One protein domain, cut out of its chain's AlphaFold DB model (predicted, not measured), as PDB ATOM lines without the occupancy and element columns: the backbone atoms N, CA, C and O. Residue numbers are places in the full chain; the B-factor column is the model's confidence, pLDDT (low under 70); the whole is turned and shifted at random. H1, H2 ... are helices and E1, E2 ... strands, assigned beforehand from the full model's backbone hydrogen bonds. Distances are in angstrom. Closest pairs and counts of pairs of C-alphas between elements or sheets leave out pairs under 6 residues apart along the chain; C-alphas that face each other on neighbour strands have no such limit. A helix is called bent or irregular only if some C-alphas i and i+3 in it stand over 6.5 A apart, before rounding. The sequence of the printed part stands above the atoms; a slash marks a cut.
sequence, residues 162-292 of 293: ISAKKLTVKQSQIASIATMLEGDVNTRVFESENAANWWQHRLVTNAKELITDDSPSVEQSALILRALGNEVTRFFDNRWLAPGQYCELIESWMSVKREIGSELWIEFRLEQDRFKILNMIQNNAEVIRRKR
ATOM      1  N   ILE A 162      32.599  -2.886  59.122       95.56
ATOM      2  CA  ILE A 162      31.549  -2.846  58.106       95.56
ATOM      3  C   ILE A 162      30.442  -3.833  58.477       95.56
ATOM      4  O   ILE A 162      30.703  -4.996  58.758       95.56
ATOM      5  N   SER A 163      29.193  -3.380  58.423       96.62
ATOM      6  CA  SER A 163      28.011  -4.240  58.446       96.62
ATOM      7  C   SER A 163      27.412  -4.261  57.043       96.62
ATOM      8  O   SER A 163      27.012  -3.216  56.518       96.62
ATOM      9  N   ALA A 164      27.398  -5.438  56.415       97.38
ATOM     10  CA  ALA A 164      26.949  -5.626  55.041       97.38
ATOM     11  C   ALA A 164      25.724  -6.546  54.978       97.38
ATOM     12  O   ALA A 164      25.627  -7.490  55.753       97.38
ATOM     13  N   LYS A 165      24.799  -6.307  54.036       97.62
ATOM     14  CA  LYS A 165      23.716  -7.273  53.755       97.62
ATOM     15  C   LYS A 165      24.150  -8.366  52.785       97.62
ATOM     16  O   LYS A 165      23.736  -9.511  52.929       97.62
ATOM     17  N   LYS A 166      24.972  -8.000  51.802       98.06
ATOM     18  CA  LYS A 166      25.569  -8.903  50.824       98.06
ATOM     19  C   LYS A 166      27.069  -8.658  50.742       98.06
ATOM     20  O   LYS A 166      27.487  -7.506  50.622       98.06
ATOM     21  N   LEU A 167      27.842  -9.733  50.770       98.12
ATOM     22  CA  LEU A 167      29.283  -9.751  50.575       98.12
ATOM     23  C   LEU A 167      29.611 -10.498  49.290       98.12
ATOM     24  O   LEU A 167      29.057 -11.559  49.033       98.12
ATOM     25  N   THR A 168      30.569  -9.976  48.542       97.19
ATOM     26  CA  THR A 168      31.185 -10.647  47.406       97.19
ATOM     27  C   THR A 168      32.699 -10.698  47.630       97.19
ATOM     28  O   THR A 168      33.320  -9.644  47.786       97.19
ATOM     29  N   VAL A 169      33.297 -11.892  47.673       95.06
ATOM     30  CA  VAL A 169      34.702 -12.095  48.082       95.06
ATOM     31  C   VAL A 169      35.340 -13.315  47.399       95.06
ATOM     32  O   VAL A 169      34.643 -14.237  46.991       95.06
ATOM     33  N   LYS A 170      36.670 -13.348  47.272       92.50
ATOM     34  CA  LYS A 170      37.411 -14.543  46.823       92.50
ATOM     35  C   LYS A 170      37.532 -15.585  47.936       92.50
ATOM     36  O   LYS A 170      37.715 -15.208  49.095       92.50
ATOM     37  N   GLN A 171      37.525 -16.873  47.590       91.56
ATOM     38  CA  GLN A 171      37.641 -17.974  48.560       91.56
ATOM     39  C   GLN A 171      38.855 -17.809  49.502       91.56
ATOM     40  O   GLN A 171      38.711 -17.912  50.720       91.56
ATOM     41  N   SER A 172      40.030 -17.459  48.968       90.19
ATOM     42  CA  SER A 172      41.278 -17.293  49.735       90.19
ATOM     43  C   SER A 172      41.290 -16.076  50.666       90.19
ATOM     44  O   SER A 172      42.112 -15.992  51.575       90.19
ATOM     45  N   GLN A 173      40.373 -15.125  50.469       91.62
ATOM     46  CA  GLN A 173      40.348 -13.856  51.201       91.62
ATOM     47  C   GLN A 173      39.305 -13.823  52.319       91.62
ATOM     48  O   GLN A 173      39.278 -12.863  53.091       91.62
ATOM     49  N   ILE A 174      38.462 -14.853  52.439       92.56
ATOM     50  CA  ILE A 174      37.350 -14.892  53.397       92.56
ATOM     51  C   ILE A 174      37.806 -14.597  54.831       92.56
ATOM     52  O   ILE A 174      37.196 -13.759  55.497       92.56
ATOM     53  N   ALA A 175      38.887 -15.233  55.293       91.88
ATOM     54  CA  ALA A 175      39.391 -15.044  56.654       91.88
ATOM     55  C   ALA A 175      39.837 -13.591  56.900       91.88
ATOM     56  O   ALA A 175      39.487 -12.992  57.916       91.88
ATOM     57  N   SER A 176      40.539 -12.990  55.935       90.44
ATOM     58  CA  SER A 176      40.993 -11.599  56.013       90.44
ATOM     59  C   SER A 176      39.816 -10.622  56.054       90.44
ATOM     60  O   SER A 176      39.781  -9.730  56.901       90.44
ATOM     61  N   ILE A 177      38.819 -10.811  55.187       93.50
ATOM     62  CA  ILE A 177      37.625  -9.954  55.119       93.50
ATOM     63  C   ILE A 177      36.752 -10.085  56.374       93.50
ATOM     64  O   ILE A 177      36.155  -9.105  56.823       93.50
ATOM     65  N   ALA A 178      36.731 -11.256  57.008       94.00
ATOM     66  CA  ALA A 178      35.976 -11.482  58.234       94.00
ATOM     67  C   ALA A 178      36.418 -10.628  59.421       94.00
ATOM     68  O   ALA A 178      35.608 -10.384  60.317       94.00
ATOM     69  N   THR A 179      37.670 -10.163  59.433       92.81
ATOM     70  CA  THR A 179      38.207  -9.320  60.513       92.81
ATOM     71  C   THR A 179      37.539  -7.942  60.577       92.81
ATOM     72  O   THR A 179      37.385  -7.370  61.662       92.81
ATOM     73  N   MET A 180      37.084  -7.427  59.428       93.94
ATOM     74  CA  MET A 180      36.429  -6.121  59.318       93.94
ATOM     75  C   MET A 180      34.898  -6.195  59.267       93.94
ATOM     76  O   MET A 180      34.252  -5.150  59.292       93.94
ATOM     77  N   LEU A 181      34.302  -7.391  59.187       95.56
ATOM     78  CA  LEU A 181      32.849  -7.563  59.083       95.56
ATOM     79  C   LEU A 181      32.175  -7.826  60.430       95.56
ATOM     80  O   LEU A 181      32.568  -8.728  61.170       95.56
ATOM     81  N   GLU A 182      31.097  -7.086  60.677       93.69
ATOM     82  CA  GLU A 182      30.221  -7.214  61.841       93.69
ATOM     83  C   GLU A 182      28.943  -7.988  61.487       93.69
ATOM     84  O   GLU A 182      28.209  -7.604  60.571       93.69
ATOM     85  N   GLY A 183      28.666  -9.045  62.255       91.19
ATOM     86  CA  GLY A 183      27.500  -9.916  62.088       91.19
ATOM     87  C   GLY A 183      27.625 -10.958  60.970       91.19
ATOM     88  O   GLY A 183      28.708 -11.187  60.415       91.19
ATOM     89  N   ASP A 184      26.492 -11.599  60.683       93.00
ATOM     90  CA  ASP A 184      26.309 -12.526  59.566       93.00
ATOM     91  C   ASP A 184      25.883 -11.771  58.299       93.00
ATOM     92  O   ASP A 184      25.305 -10.683  58.354       93.00
ATOM     93  N   VAL A 185      26.188 -12.347  57.136       96.75
ATOM     94  CA  VAL A 185      26.011 -11.701  55.831       96.75
ATOM     95  C   VAL A 185      25.675 -12.744  54.768       96.75
ATOM     96  O   VAL A 185      26.166 -13.869  54.830       96.75
ATOM     97  N   ASN A 186      24.851 -12.379  53.780       97.38
ATOM     98  CA  ASN A 186      24.671 -13.219  52.596       97.38
ATOM     99  C   ASN A 186      25.937 -13.145  51.751       97.38
ATOM    100  O   ASN A 186      26.369 -12.052  51.375       97.38
ATOM    101  N   THR A 187      26.516 -14.287  51.419       97.00
ATOM    102  CA  THR A 187      27.875 -14.330  50.882       97.00
ATOM    103  C   THR A 187      27.870 -14.891  49.473       97.00
ATOM    104  O   THR A 187      27.273 -15.926  49.209       97.00
ATOM    105  N   ARG A 188      28.564 -14.213  48.562       95.88
ATOM    106  CA  ARG A 188      28.962 -14.718  47.252       95.88
ATOM    107  C   ARG A 188      30.469 -14.925  47.243       95.88
ATOM    108  O   ARG A 188      31.215 -13.985  47.523       95.88
ATOM    109  N   VAL A 189      30.903 -16.141  46.943       93.31
ATOM    110  CA  VAL A 189      32.310 -16.524  46.942       93.31
ATOM    111  C   VAL A 189      32.729 -16.959  45.548       93.31
ATOM    112  O   VAL A 189      32.088 -17.836  44.982       93.31
ATOM    113  N   PHE A 190      33.819 -16.391  45.035       89.25
ATOM    114  CA  PHE A 190      34.424 -16.808  43.767       89.25
ATOM    115  C   PHE A 190      35.679 -17.640  43.984       89.25
ATOM    116  O   PHE A 190      36.472 -17.318  44.881       89.25
ATOM    117  N   GLU A 191      35.885 -18.636  43.124       86.00
ATOM    118  CA  GLU A 191      37.111 -19.428  43.063       86.00
ATOM    119  C   GLU A 191      38.375 -18.560  43.072       86.00
ATOM    120  O   GLU A 191      38.476 -17.492  42.458       86.00
ATOM    121  N   SER A 192      39.364 -19.032  43.823       82.44
ATOM    122  CA  SER A 192      40.709 -18.481  43.820       82.44
ATOM    123  C   SER A 192      41.705 -19.562  44.203       82.44
ATOM    124  O   SER A 192      41.401 -20.395  45.058       82.44
ATOM    125  N   GLU A 193      42.913 -19.486  43.654       77.06
ATOM    126  CA  GLU A 193      44.008 -20.388  44.006       77.06
ATOM    127  C   GLU A 193      44.284 -20.407  45.520       77.06
ATOM    128  O   GLU A 193      44.100 -19.408  46.225       77.06
ATOM    129  N   ASN A 194      44.762 -21.554  46.012       71.38
ATOM    130  CA  ASN A 194      45.197 -21.766  47.397       71.38
ATOM    131  C   ASN A 194      44.116 -21.548  48.470       71.38
ATOM    132  O   ASN A 194      44.426 -21.276  49.630       71.38
ATOM    133  N   ALA A 195      42.839 -21.687  48.119       80.62
ATOM    134  CA  ALA A 195      41.748 -21.555  49.073       80.62
ATOM    135  C   ALA A 195      41.367 -22.901  49.715       80.62
ATOM    136  O   ALA A 195      40.428 -23.578  49.295       80.62
ATOM    137  N   ALA A 196      42.082 -23.291  50.770       81.44
ATOM    138  CA  ALA A 196      41.713 -24.453  51.577       81.44
ATOM    139  C   ALA A 196      40.652 -24.089  52.630       81.44
ATOM    140  O   ALA A 196      40.725 -23.034  53.259       81.44
ATOM    141  N   ASN A 197      39.687 -24.987  52.852       86.25
ATOM    142  CA  ASN A 197      38.713 -24.941  53.955       86.25
ATOM    143  C   ASN A 197      37.845 -23.672  54.046       86.25
ATOM    144  O   ASN A 197      37.199 -23.435  55.066       86.25
ATOM    145  N   TRP A 198      37.779 -22.861  52.989       90.31
ATOM    146  CA  TRP A 198      37.028 -21.602  52.987       90.31
ATOM    147  C   TRP A 198      35.537 -21.801  53.306       90.31
ATOM    148  O   TRP A 198      34.918 -20.939  53.930       90.31
ATOM    149  N   TRP A 199      34.974 -22.958  52.938       90.31
ATOM    150  CA  TRP A 199      33.571 -23.313  53.170       90.31
ATOM    151  C   TRP A 199      33.229 -23.550  54.646       90.31
ATOM    152  O   TRP A 199      32.061 -23.512  55.013       90.31
ATOM    153  N   GLN A 200      34.233 -23.783  55.496       91.94
ATOM    154  CA  GLN A 200      34.057 -23.976  56.941       91.94
ATOM    155  C   GLN A 200      34.030 -22.649  57.709       91.94
ATOM    156  O   GLN A 200      33.784 -22.623  58.912       91.94
ATOM    157  N   HIS A 201      34.331 -21.536  57.042       93.94
ATOM    158  CA  HIS A 201      34.445 -20.247  57.698       93.94
ATOM    159  C   HIS A 201      33.064 -19.659  58.043       93.94
ATOM    160  O   HIS A 201      32.133 -19.761  57.247       93.94
ATOM    161  N   ARG A 202      32.951 -18.932  59.171       94.25
ATOM    162  CA  ARG A 202      31.675 -18.372  59.679       94.25
ATOM    163  C   ARG A 202      30.869 -17.578  58.644       94.25
ATOM    164  O   ARG A 202      29.654 -17.678  58.593       94.25
ATOM    165  N   LEU A 203      31.550 -16.796  57.800       94.88
ATOM    166  CA  LEU A 203      30.910 -15.982  56.753       94.88
ATOM    167  C   LEU A 203      30.234 -16.827  55.668       94.88
ATOM    168  O   LEU A 203      29.424 -16.307  54.909       94.88
ATOM    169  N   VAL A 204      30.601 -18.100  55.568       94.38
ATOM    170  CA  VAL A 204      30.021 -19.061  54.639       94.38
ATOM    171  C   VAL A 204      28.978 -19.896  55.359       94.38
ATOM    172  O   VAL A 204      27.838 -19.938  54.918       94.38
ATOM    173  N   THR A 205      29.327 -20.500  56.494       92.88
ATOM    174  CA  THR A 205      28.430 -21.412  57.220       92.88
ATOM    175  C   THR A 205      27.197 -20.715  57.787       92.88
ATOM    176  O   THR A 205      26.126 -21.308  57.795       92.88
ATOM    177  N   ASN A 206      27.325 -19.459  58.226       93.75
ATOM    178  CA  ASN A 206      26.220 -18.703  58.824       93.75
ATOM    179  C   ASN A 206      25.420 -17.897  57.792       93.75
ATOM    180  O   ASN A 206      24.447 -17.234  58.146       93.75
ATOM    181  N   ALA A 207      25.845 -17.882  56.525       95.31
ATOM    182  CA  ALA A 207      25.151 -17.113  55.504       95.31
ATOM    183  C   ALA A 207      23.731 -17.664  55.324       95.31
ATOM    184  O   ALA A 207      23.539 -18.866  55.152       95.31
ATOM    185  N   LYS A 208      22.719 -16.797  55.315       94.31
ATOM    186  CA  LYS A 208      21.359 -17.245  54.994       94.31
ATOM    187  C   LYS A 208      21.289 -17.721  53.541       94.31
ATOM    188  O   LYS A 208      20.812 -18.814  53.246       94.31
ATOM    189  N   GLU A 209      21.806 -16.883  52.649       96.25
ATOM    190  CA  GLU A 209      21.996 -17.195  51.238       96.25
ATOM    191  C   GLU A 209      23.493 -17.238  50.933       96.25
ATOM    192  O   GLU A 209      24.207 -16.249  51.140       96.25
ATOM    193  N   LEU A 210      23.948 -18.383  50.432       95.50
ATOM    194  CA  LEU A 210      25.296 -18.591  49.932       95.50
ATOM    195  C   LEU A 210      25.255 -18.745  48.417       95.50
ATOM    196  O   LEU A 210      24.489 -19.537  47.871       95.50
ATOM    197  N   ILE A 211      26.126 -18.010  47.744       93.94
ATOM    198  CA  ILE A 211      26.392 -18.149  46.323       93.94
ATOM    199  C   ILE A 211      27.847 -18.569  46.166       93.94
ATOM    200  O   ILE A 211      28.738 -17.919  46.708       93.94
ATOM    201  N   THR A 212      28.098 -19.636  45.427       90.06
ATOM    202  CA  THR A 212      29.449 -20.101  45.122       90.06
ATOM    203  C   THR A 212      29.621 -20.101  43.619       90.06
ATOM    204  O   THR A 212      28.809 -20.702  42.921       90.06
ATOM    205  N   ASP A 213      30.658 -19.437  43.140       84.00
ATOM    206  CA  ASP A 213      31.041 -19.437  41.738       84.00
ATOM    207  C   ASP A 213      32.351 -20.191  41.591       84.00
ATOM    208  O   ASP A 213      33.359 -19.803  42.192       84.00
ATOM    209  N   ASP A 214      32.303 -21.221  40.758       71.75
ATOM    210  CA  ASP A 214      33.416 -22.076  40.387       71.75
ATOM    211  C   ASP A 214      33.991 -22.876  41.570       71.75
ATOM    212  O   ASP A 214      34.033 -22.461  42.734       71.75
ATOM    213  N   SER A 215      34.398 -24.108  41.283       67.62
ATOM    214  CA  SER A 215      34.963 -25.016  42.275       67.62
ATOM    215  C   SER A 215      36.103 -25.815  41.655       67.62
ATOM    216  O   SER A 215      35.994 -26.195  40.485       67.62
ATOM    217  N   PRO A 216      37.161 -26.145  42.418       66.88
ATOM    218  CA  PRO A 216      38.357 -26.752  41.836       66.88
ATOM    219  C   PRO A 216      38.086 -28.137  41.234       66.88
ATOM    220  O   PRO A 216      38.656 -28.508  40.209       66.88
ATOM    221  N   SER A 217      37.191 -28.922  41.849       81.12
ATOM    222  CA  SER A 217      36.862 -30.287  41.416       81.12
ATOM    223  C   SER A 217      35.389 -30.645  41.692       81.12
ATOM    224  O   SER A 217      34.701 -29.973  42.467       81.12
ATOM    225  N   VAL A 218      34.847 -31.666  41.017       83.00
ATOM    226  CA  VAL A 218      33.474 -32.156  41.289       83.00
ATOM    227  C   VAL A 218      33.410 -32.793  42.677       83.00
ATOM    228  O   VAL A 218      32.484 -32.533  43.437       83.00
ATOM    229  N   GLU A 219      34.451 -33.522  43.063       85.12
ATOM    230  CA  GLU A 219      34.580 -34.189  44.358       85.12
ATOM    231  C   GLU A 219      34.599 -33.173  45.505       85.12
ATOM    232  O   GLU A 219      33.901 -33.331  46.509       85.12
ATOM    233  N   GLN A 220      35.357 -32.083  45.344       84.25
ATOM    234  CA  GLN A 220      35.380 -30.997  46.316       84.25
ATOM    235  C   GLN A 220      34.026 -30.289  46.391       84.25
ATOM    236  O   GLN A 220      33.547 -30.000  47.485       84.25
ATOM    237  N   SER A 221      33.369 -30.079  45.250       86.62
ATOM    238  CA  SER A 221      32.011 -29.523  45.207       86.62
ATOM    239  C   SER A 221      31.022 -30.407  45.964       86.62
ATOM    240  O   SER A 221      30.256 -29.914  46.789       86.62
ATOM    241  N   ALA A 222      31.083 -31.723  45.761       88.12
ATOM    242  CA  ALA A 222      30.255 -32.688  46.467       88.12
ATOM    243  C   ALA A 222      30.510 -32.656  47.984       88.12
ATOM    244  O   ALA A 222      29.553 -32.699  48.762       88.12
ATOM    245  N   LEU A 223      31.772 -32.540  48.418       88.31
ATOM    246  CA  LEU A 223      32.140 -32.390  49.832       88.31
ATOM    247  C   LEU A 223      31.601 -31.092  50.438       88.31
ATOM    248  O   LEU A 223      31.029 -31.127  51.526       88.31
ATOM    249  N   ILE A 224      31.745 -29.974  49.727       88.56
ATOM    250  CA  ILE A 224      31.222 -28.673  50.147       88.56
ATOM    251  C   ILE A 224      29.703 -28.759  50.289       88.56
ATOM    252  O   ILE A 224      29.180 -28.473  51.360       88.56
ATOM    253  N   LEU A 225      28.991 -29.249  49.270       89.44
ATOM    254  CA  LEU A 225      27.532 -29.383  49.306       89.44
ATOM    255  C   LEU A 225      27.047 -30.218  50.499       89.44
ATOM    256  O   LEU A 225      26.023 -29.878  51.085       89.44
ATOM    257  N   ARG A 226      27.778 -31.263  50.911       90.12
ATOM    258  CA  ARG A 226      27.457 -32.033  52.131       90.12
ATOM    259  C   ARG A 226      27.656 -31.236  53.419       90.12
ATOM    260  O   ARG A 226      26.904 -31.442  54.364       90.12
ATOM    261  N   ALA A 227      28.659 -30.365  53.461       89.25
ATOM    262  CA  ALA A 227      29.014 -29.586  54.644       89.25
ATOM    263  C   ALA A 227      28.146 -28.331  54.839       89.25
ATOM    264  O   ALA A 227      27.994 -27.864  55.966       89.25
ATOM    265  N   LEU A 228      27.599 -27.767  53.761       89.12
ATOM    266  CA  LEU A 228      26.808 -26.539  53.814       89.12
ATOM    267  C   LEU A 228      25.436 -26.775  54.453       89.12
ATOM    268  O   LEU A 228      24.754 -27.738  54.113       89.12
ATOM    269  N   GLY A 229      25.017 -25.865  55.331       88.12
ATOM    270  CA  GLY A 229      23.717 -25.877  56.016       88.12
ATOM    271  C   GLY A 229      22.856 -24.639  55.740       88.12
ATOM    272  O   GLY A 229      21.909 -24.390  56.473       88.12
ATOM    273  N   ASN A 230      23.206 -23.845  54.726       93.62
ATOM    274  CA  ASN A 230      22.535 -22.585  54.399       93.62
ATOM    275  C   ASN A 230      21.073 -22.805  53.960       93.62
ATOM    276  O   ASN A 230      20.747 -23.840  53.372       93.62
ATOM    277  N   GLU A 231      20.203 -21.813  54.190       92.81
ATOM    278  CA  GLU A 231      18.798 -21.856  53.745       92.81
ATOM    279  C   GLU A 231      18.717 -21.866  52.219       92.81
ATOM    280  O   GLU A 231      17.982 -22.658  51.641       92.81
ATOM    281  N   VAL A 232      19.521 -21.031  51.558       94.88
ATOM    282  CA  VAL A 232      19.605 -20.991  50.097       94.88
ATOM    283  C   VAL A 232      21.058 -21.146  49.672       94.88
ATOM    284  O   VAL A 232      21.886 -20.285  49.963       94.88
ATOM    285  N   THR A 233      21.354 -22.212  48.931       92.81
ATOM    286  CA  THR A 233      22.663 -22.441  48.312       92.81
ATOM    287  C   THR A 233      22.526 -22.337  46.801       92.81
ATOM    288  O   THR A 233      21.807 -23.119  46.178       92.81
ATOM    289  N   ARG A 234      23.228 -21.381  46.189       92.31
ATOM    290  CA  ARG A 234      23.334 -21.246  44.733       92.31
ATOM    291  C   ARG A 234      24.733 -21.624  44.288       92.31
ATOM    292  O   ARG A 234      25.697 -20.947  44.633       92.31
ATOM    293  N   PHE A 235      24.817 -22.701  43.532       86.38
ATOM    294  CA  PHE A 235      26.051 -23.269  43.035       86.38
ATOM    295  C   PHE A 235      26.165 -22.991  41.534       86.38
ATOM    296  O   PHE A 235      25.431 -23.554  40.719       86.38
ATOM    297  N   PHE A 236      27.072 -22.088  41.187       83.75
ATOM    298  CA  PHE A 236      27.421 -21.738  39.822       83.75
ATOM    299  C   PHE A 236      28.758 -22.394  39.492       83.75
ATOM    300  O   PHE A 236      29.735 -22.203  40.211       83.75
ATOM    301  N   ASP A 237      28.802 -23.190  38.428       75.62
ATOM    302  CA  ASP A 237      30.018 -23.866  37.982       75.62
ATOM    303  C   ASP A 237      30.218 -23.609  36.490       75.62
ATOM    304  O   ASP A 237      29.467 -24.099  35.647       75.62
ATOM    305  N   ASN A 238      31.233 -22.817  36.152       71.25
ATOM    306  CA  ASN A 238      31.596 -22.507  34.775       71.25
ATOM    307  C   ASN A 238      32.400 -23.633  34.113       71.25
ATOM    308  O   ASN A 238      32.882 -23.468  32.984       71.25
ATOM    309  N   ARG A 239      32.573 -24.789  34.748       76.06
ATOM    310  CA  ARG A 239      33.175 -25.944  34.083       76.06
ATOM    311  C   ARG A 239      32.141 -26.647  33.214       76.06
ATOM    312  O   ARG A 239      30.933 -26.595  33.431       76.06
ATOM    313  N   TRP A 240      32.632 -27.317  32.178       74.81
ATOM    314  CA  TRP A 240      31.801 -28.204  31.374       74.81
ATOM    315  C   TRP A 240      31.592 -29.503  32.151       74.81
ATOM    316  O   TRP A 240      32.415 -30.412  32.067       74.81
ATOM    317  N   LEU A 241      30.521 -29.564  32.941       79.75
ATOM    318  CA  LEU A 241      30.135 -30.779  33.650       79.75
ATOM    319  C   LEU A 241      29.299 -31.685  32.743       79.75
ATOM    320  O   LEU A 241      28.366 -31.234  32.077       79.75
ATOM    321  N   ALA A 242      29.609 -32.978  32.741       84.62
ATOM    322  CA  ALA A 242      28.768 -33.987  32.112       84.62
ATOM    323  C   ALA A 242      27.461 -34.180  32.914       84.62
ATOM    324  O   ALA A 242      27.465 -34.013  34.138       84.62
ATOM    325  N   PRO A 243      26.351 -34.628  32.290       82.25
ATOM    326  CA  PRO A 243      25.083 -34.872  32.989       82.25
ATOM    327  C   PRO A 243      25.196 -35.745  34.252       82.25
ATOM    328  O   PRO A 243      24.540 -35.474  35.256       82.25
ATOM    329  N   GLY A 244      26.069 -36.761  34.234       83.69
ATOM    330  CA  GLY A 244      26.326 -37.613  35.399       83.69
ATOM    331  C   GLY A 244      26.985 -36.877  36.573       83.69
ATOM    332  O   GLY A 244      26.638 -37.143  37.718       83.69
ATOM    333  N   GLN A 245      27.855 -35.899  36.303       86.44
ATOM    334  CA  GLN A 245      28.513 -35.100  37.346       86.44
ATOM    335  C   GLN A 245      27.518 -34.162  38.039       86.44
ATOM    336  O   GLN A 245      27.556 -34.012  39.255       86.44
ATOM    337  N   TYR A 246      26.560 -33.590  37.303       84.75
ATOM    338  CA  TYR A 246      25.458 -32.850  37.930       84.75
ATOM    339  C   TYR A 246      24.616 -33.743  38.848       84.75
ATOM    340  O   TYR A 246      24.249 -33.321  39.945       84.75
ATOM    341  N   CYS A 247      24.329 -34.980  38.424       84.25
ATOM    342  CA  CYS A 247      23.609 -35.942  39.259       84.25
ATOM    343  C   CYS A 247      24.387 -36.250  40.543       84.25
ATOM    344  O   CYS A 247      23.790 -36.236  41.615       84.25
ATOM    345  N   GLU A 248      25.709 -36.425  40.462       87.81
ATOM    346  CA  GLU A 248      26.571 -36.637  41.630       87.81
ATOM    347  C   GLU A 248      26.485 -35.479  42.639       87.81
ATOM    348  O   GLU A 248      26.334 -35.712  43.839       87.81
ATOM    349  N   LEU A 249      26.508 -34.224  42.176       88.38
ATOM    350  CA  LEU A 249      26.363 -33.054  43.053       88.38
ATOM    351  C   LEU A 249      25.002 -33.031  43.759       88.38
ATOM    352  O   LEU A 249      24.922 -32.770  44.963       88.38
ATOM    353  N   ILE A 250      23.933 -33.336  43.022       87.31
ATOM    354  CA  ILE A 250      22.561 -33.354  43.539       87.31
ATOM    355  C   ILE A 250      22.380 -34.501  44.539       87.31
ATOM    356  O   ILE A 250      21.850 -34.292  45.631       87.31
ATOM    357  N   GLU A 251      22.863 -35.699  44.217       88.12
ATOM    358  CA  GLU A 251      22.861 -36.853  45.119       88.12
ATOM    359  C   GLU A 251      23.680 -36.572  46.380       88.12
ATOM    360  O   GLU A 251      23.226 -36.862  47.489       88.12
ATOM    361  N   SER A 252      24.834 -35.916  46.238       90.44
ATOM    362  CA  SER A 252      25.653 -35.481  47.366       90.44
ATOM    363  C   SER A 252      24.897 -34.511  48.275       90.44
ATOM    364  O   SER A 252      24.868 -34.704  49.492       90.44
ATOM    365  N   TRP A 253      24.208 -33.512  47.714       89.19
ATOM    366  CA  TRP A 253      23.370 -32.598  48.494       89.19
ATOM    367  C   TRP A 253      22.225 -33.316  49.223       89.19
ATOM    368  O   TRP A 253      21.990 -33.034  50.401       89.19
ATOM    369  N   MET A 254      21.543 -34.253  48.550       88.56
ATOM    370  CA  MET A 254      20.421 -35.039  49.090       88.56
ATOM    371  C   MET A 254      20.840 -36.115  50.103       88.56
ATOM    372  O   MET A 254      19.995 -36.621  50.847       88.56
ATOM    373  N   SER A 255      22.124 -36.484  50.138       90.00
ATOM    374  CA  SER A 255      22.652 -37.503  51.054       90.00
ATOM    375  C   SER A 255      22.605 -37.081  52.529       90.00
ATOM    376  O   SER A 255      22.621 -37.935  53.414       90.00
ATOM    377  N   VAL A 256      22.485 -35.776  52.798       90.12
ATOM    378  CA  VAL A 256      22.458 -35.188  54.143       90.12
ATOM    379  C   VAL A 256      21.042 -34.716  54.481       90.12
ATOM    380  O   VAL A 256      20.350 -34.136  53.645       90.12
ATOM    381  N   LYS A 257      20.587 -34.962  55.718       89.00
ATOM    382  CA  LYS A 257      19.303 -34.441  56.216       89.00
ATOM    383  C   LYS A 257      19.414 -32.931  56.440       89.00
ATOM    384  O   LYS A 257      20.348 -32.481  57.094       89.00
ATOM    385  N   ARG A 258      18.440 -32.173  55.933       88.00
ATOM    386  CA  ARG A 258      18.418 -30.704  55.970       88.00
ATOM    387  C   ARG A 258      17.157 -30.179  56.634       88.00
ATOM    388  O   ARG A 258      16.192 -30.926  56.821       88.00
ATOM    389  N   GLU A 259      17.189 -28.904  56.990       89.50
ATOM    390  CA  GLU A 259      16.022 -28.195  57.495       89.50
ATOM    391  C   GLU A 259      14.958 -28.053  56.400       89.50
ATOM    392  O   GLU A 259      15.236 -28.055  55.198       89.50
ATOM    393  N   ILE A 260      13.698 -27.978  56.822       86.31
ATOM    394  CA  ILE A 260      12.588 -27.775  55.894       86.31
ATOM    395  C   ILE A 260      12.705 -26.356  55.332       86.31
ATOM    396  O   ILE A 260      12.766 -25.399  56.096       86.31
ATOM    397  N   GLY A 261      12.712 -26.236  54.004       85.12
ATOM    398  CA  GLY A 261      12.904 -24.961  53.306       85.12
ATOM    399  C   GLY A 261      14.311 -24.751  52.743       85.12
ATOM    400  O   GLY A 261      14.517 -23.759  52.057       85.12
ATOM    401  N   SER A 262      15.260 -25.673  52.963       90.12
ATOM    402  CA  SER A 262      16.574 -25.594  52.316       90.12
ATOM    403  C   SER A 262      16.473 -25.752  50.793       90.12
ATOM    404  O   SER A 262      16.000 -26.779  50.296       90.12
ATOM    405  N   GLU A 263      16.988 -24.773  50.055       93.31
ATOM    406  CA  GLU A 263      16.982 -24.730  48.594       93.31
ATOM    407  C   GLU A 263      18.389 -24.881  48.008       93.31
ATOM    408  O   GLU A 263      19.336 -24.219  48.435       93.31
ATOM    409  N   LEU A 264      18.505 -25.710  46.966       90.56
ATOM    410  CA  LEU A 264      19.695 -25.802  46.125       90.56
ATOM    411  C   LEU A 264      19.366 -25.319  44.716       90.56
ATOM    412  O   LEU A 264      18.446 -25.826  44.074       90.56
ATOM    413  N   TRP A 265      20.177 -24.394  44.219       90.31
ATOM    414  CA  TRP A 265      20.150 -23.924  42.842       90.31
ATOM    415  C   TRP A 265      21.459 -24.319  42.167       90.31
ATOM    416  O   TRP A 265      22.522 -23.994  42.683       90.31
ATOM    417  N   ILE A 266      21.385 -24.999  41.024       85.50
ATOM    418  CA  ILE A 266      22.543 -25.323  40.183       85.50
ATOM    419  C   ILE A 266      22.293 -24.723  38.800       85.50
ATOM    420  O   ILE A 266      21.229 -24.951  38.220       85.50
ATOM    421  N   GLU A 267      23.243 -23.946  38.283       80.69
ATOM    422  CA  GLU A 267      23.183 -23.443  36.906       80.69
ATOM    423  C   GLU A 267      23.649 -24.512  35.912       80.69
ATOM    424  O   GLU A 267      24.637 -25.207  36.139       80.69
ATOM    425  N   PHE A 268      22.933 -24.626  34.792       75.88
ATOM    426  CA  PHE A 268      23.287 -25.515  33.690       75.88
ATOM    427  C   PHE A 268      23.732 -24.680  32.496       75.88
ATOM    428  O   PHE A 268      22.997 -23.804  32.042       75.88
ATOM    429  N   ARG A 269      24.908 -24.985  31.942       68.75
ATOM    430  CA  ARG A 269      25.436 -24.262  30.774       68.75
ATOM    431  C   ARG A 269      24.659 -24.538  29.482       68.75
ATOM    432  O   ARG A 269      24.526 -23.642  28.654       68.75
ATOM    433  N   LEU A 270      24.183 -25.767  29.280       69.44
ATOM    434  CA  LEU A 270      23.475 -26.173  28.064       69.44
ATOM    435  C   LEU A 270      22.022 -26.525  28.370       69.44
ATOM    436  O   LEU A 270      21.737 -27.433  29.149       69.44
ATOM    437  N   GLU A 271      21.091 -25.870  27.676       71.56
ATOM    438  CA  GLU A 271      19.656 -26.135  27.824       71.56
ATOM    439  C   GLU A 271      19.291 -27.595  27.487       71.56
ATOM    440  O   GLU A 271      18.417 -28.184  28.120       71.56
ATOM    441  N   GLN A 272      20.015 -28.217  26.549       72.56
ATOM    442  CA  GLN A 272      19.798 -29.611  26.143       72.56
ATOM    443  C   GLN A 272      20.074 -30.621  27.269       72.56
ATOM    444  O   GLN A 272      19.454 -31.688  27.307       72.56
ATOM    445  N   ASP A 273      20.972 -30.293  28.203       71.38
ATOM    446  CA  ASP A 273      21.312 -31.176  29.320       71.38
ATOM    447  C   ASP A 273      20.254 -31.135  30.423       71.38
ATOM    448  O   ASP A 273      20.091 -32.116  31.150       71.38
ATOM    449  N   ARG A 274      19.453 -30.062  30.490       72.38
ATOM    450  CA  ARG A 274      18.379 -29.896  31.479       72.38
ATOM    451  C   ARG A 274      17.423 -31.088  31.482       72.38
ATOM    452  O   ARG A 274      17.146 -31.646  32.539       72.38
ATOM    453  N   PHE A 275      16.928 -31.498  30.314       77.94
ATOM    454  CA  PHE A 275      15.967 -32.604  30.212       77.94
ATOM    455  C   PHE A 275      16.599 -33.958  30.534       77.94
ATOM    456  O   PHE A 275      15.977 -34.780  31.204       77.94
ATOM    457  N   LYS A 276      17.847 -34.184  30.103       78.38
ATOM    458  CA  LYS A 276      18.580 -35.421  30.410       78.38
ATOM    459  C   LYS A 276      18.798 -35.564  31.913       78.38
ATOM    460  O   LYS A 276      18.483 -36.610  32.469       78.38
ATOM    461  N   ILE A 277      19.264 -34.502  32.567       76.00
ATOM    462  CA  ILE A 277      19.516 -34.472  34.010       76.00
ATOM    463  C   ILE A 277      18.207 -34.648  34.787       76.00
ATOM    464  O   ILE A 277      18.149 -35.476  35.691       76.00
ATOM    465  N   LEU A 278      17.128 -33.950  34.407       76.88
ATOM    466  CA  LEU A 278      15.817 -34.122  35.045       76.88
ATOM    467  C   LEU A 278      15.307 -35.565  34.942       76.88
ATOM    468  O   LEU A 278      14.870 -36.119  35.951       76.88
ATOM    469  N   ASN A 279      15.415 -36.194  33.768       79.88
ATOM    470  CA  ASN A 279      15.033 -37.595  33.586       79.88
ATOM    471  C   ASN A 279      15.906 -38.536  34.432       79.88
ATOM    472  O   ASN A 279      15.385 -39.451  35.068       79.88
ATOM    473  N   MET A 280      17.222 -38.303  34.486       78.06
ATOM    474  CA  MET A 280      18.140 -39.089  35.321       78.06
ATOM    475  C   MET A 280      17.786 -38.977  36.810       78.06
ATOM    476  O   MET A 280      17.700 -39.995  37.497       78.06
ATOM    477  N   ILE A 281      17.500 -37.769  37.303       74.38
ATOM    478  CA  ILE A 281      17.106 -37.543  38.700       74.38
ATOM    479  C   ILE A 281      15.767 -38.209  39.009       74.38
ATOM    480  O   ILE A 281      15.640 -38.835  40.057       74.38
ATOM    481  N   GLN A 282      14.768 -38.095  38.129       75.12
ATOM    482  CA  GLN A 282      13.461 -38.728  38.337       75.12
ATOM    483  C   GLN A 282      13.592 -40.250  38.446       75.12
ATOM    484  O   GLN A 282      13.091 -40.837  39.405       75.12
ATOM    485  N   ASN A 283      14.357 -40.864  37.541       71.38
ATOM    486  CA  ASN A 283      14.620 -42.301  37.565       71.38
ATOM    487  C   ASN A 283      15.375 -42.735  38.839       71.38
ATOM    488  O   ASN A 283      15.049 -43.767  39.427       71.38
ATOM    489  N   ASN A 284      16.331 -41.933  39.326       64.12
ATOM    490  CA  ASN A 284      17.095 -42.242  40.543       64.12
ATOM    491  C   ASN A 284      16.310 -41.964  41.844       64.12
ATOM    492  O   ASN A 284      16.441 -42.700  42.826       64.12
ATOM    493  N   ALA A 285      15.455 -40.938  41.876       58.97
ATOM    494  CA  ALA A 285      14.650 -40.582  43.046       58.97
ATOM    495  C   ALA A 285      13.603 -41.656  43.386       58.97
ATOM    496  O   ALA A 285      13.330 -41.904  44.566       58.97
ATOM    497  N   GLU A 286      13.054 -42.340  42.376       53.78
ATOM    498  CA  GLU A 286      12.187 -43.505  42.586       53.78
ATOM    499  C   GLU A 286      12.922 -44.659  43.283       53.78
ATOM    500  O   GLU A 286      12.355 -45.323  44.157       53.78
ATOM    501  N   VAL A 287      14.205 -44.858  42.975       46.56
ATOM    502  CA  VAL A 287      15.048 -45.883  43.608       46.56
ATOM    503  C   VAL A 287      15.365 -45.520  45.065       46.56
ATOM    504  O   VAL A 287      15.299 -46.379  45.946       46.56
ATOM    505  N   ILE A 288      15.643 -44.245  45.356       46.59
ATOM    506  CA  ILE A 288      15.951 -43.772  46.719       46.59
ATOM    507  C   ILE A 288      14.715 -43.829  47.631       46.59
ATOM    508  O   ILE A 288      14.827 -44.234  48.790       46.59
ATOM    509  N   ARG A 289      13.517 -43.493  47.123       47.56
ATOM    510  CA  ARG A 289      12.259 -43.632  47.886       47.56
ATOM    511  C   ARG A 289      11.926 -45.088  48.219       47.56
ATOM    512  O   ARG A 289      11.359 -45.339  49.278       47.56
ATOM    513  N   ARG A 290      12.299 -46.043  47.360       40.06
ATOM    514  CA  ARG A 290      12.106 -47.483  47.607       40.06
ATOM    515  C   ARG A 290      13.057 -48.054  48.662       40.06
ATOM    516  O   ARG A 290      12.665 -48.979  49.354       40.06
ATOM    517  N   LYS A 291      14.259 -47.490  48.833       38.81
ATOM    518  CA  LYS A 291      15.242 -47.928  49.851       38.81
ATOM    519  C   LYS A 291      14.983 -47.396  51.270       38.81
ATOM    520  O   LYS A 291      15.662 -47.815  52.197       38.81
ATOM    521  N   ARG A 292      14.055 -46.447  51.438       41.41
ATOM    522  CA  ARG A 292      13.674 -45.858  52.741       41.41
ATOM    523  C   ARG A 292      12.353 -46.413  53.304       41.41
ATOM    524  O   ARG A 292      11.854 -45.855  54.278       41.41
TER     525      ARG A 292
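What this domain is: This is residues 162 to 292 of the 293 residues of an uncharacterized protein of Caenorhabditis nigoni (UniProt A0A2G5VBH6). A wall of five parallel strands has helices H1 to H4 over one face and the other face bare. The longest helix, H5, lies beyond the E5 edge and packs on H4. The 131 printed residues include five named helices and five named strands, alternating E1 H1 E2 H2 E3 H3 E4 H4 E5 H5; the sheet's order is E1 E2 E3 E4 E5, and the class is mixed. The whole is compact, with a radius of gyration of the C-alphas of 15.6 A, but elongated, with spans of 48 by 31 by 23 A.

How they stand to each other: Start with E1, residues 162 to 170, an edge strand that bends by 104 degrees at residue 165. H1, residues 171 to 178, is on the sheet at a height of 6.3 A, only just over E1 with 3 C-alphas, and runs along the strands at 19 degrees to E1 on the local plane. E2, residues 186 to 190, is parallel to E1 at 20 degrees; look for N 188 and O 167, 2.7 A apart. H2, residues 202 to 205, only grazes the sheet; its Val 204 and Thr 187 have the closest C-alphas of H2 and E2, 6.4 A apart. E3, residues 209 to 213, is parallel to E2, with N 189 and O 211 at 2.8 A. H3, residues 218 to 227, only grazes the sheet, and is only just on it with 5 pairs of C-alphas within 10 A. E4, residues 232 to 236, is parallel to E3, with N 234 and O 210 at 2.8 A. H4, residues 243 to 254, touches H3 the same way at a shallow tilt of 17 degrees, closest at the C-alphas of Ala 222 and Leu 249, 5.2 A. E5, residues 263 to 266, is parallel to E4, with N 265 and O 233 at 2.8 A. H5, residues 271 to 290, is not on the sheet; its residues 273 to 281 touch residues 243 to 247 of H4 at a steep tilt of 44 degrees, the same way, closest at the C-alphas of Pro 243 and Ile 277, 5.7 A. Each strand, the helix after it and the next strand make a strand-helix-strand unit, two parallel neighbours joined through a helix, four with right-handed crossovers; H1 and H4 on one face give two layers, helices over a sheet. Every O i to N i+4 pair is within hydrogen-bond range in H3 and H4, but 2 of 4 in H1 and 13 of 16 in H5, while H2 is too short for one.

Where its parts are: Find C-alpha 162 at (31.549, -2.846, 58.106); E1 runs 17.3 A from there. H1 is irregular: C-alphas 172 and 175 are 7.5 A apart. H4 spans 16.8 A, and H5 spans 30.1 A to C-alpha 290 at (12.106, -47.483, 47.607).

The domain as a whole: The C-alphas farthest apart, of Ile 162 and Arg 290, are 49.8 A apart. The printed part has no cut, and the link from E2 to H2 is long. Mean pLDDT of the printed part is 84.3, and it is under 70 at residues 215 to 216, 269 to 270 and 284 to 292.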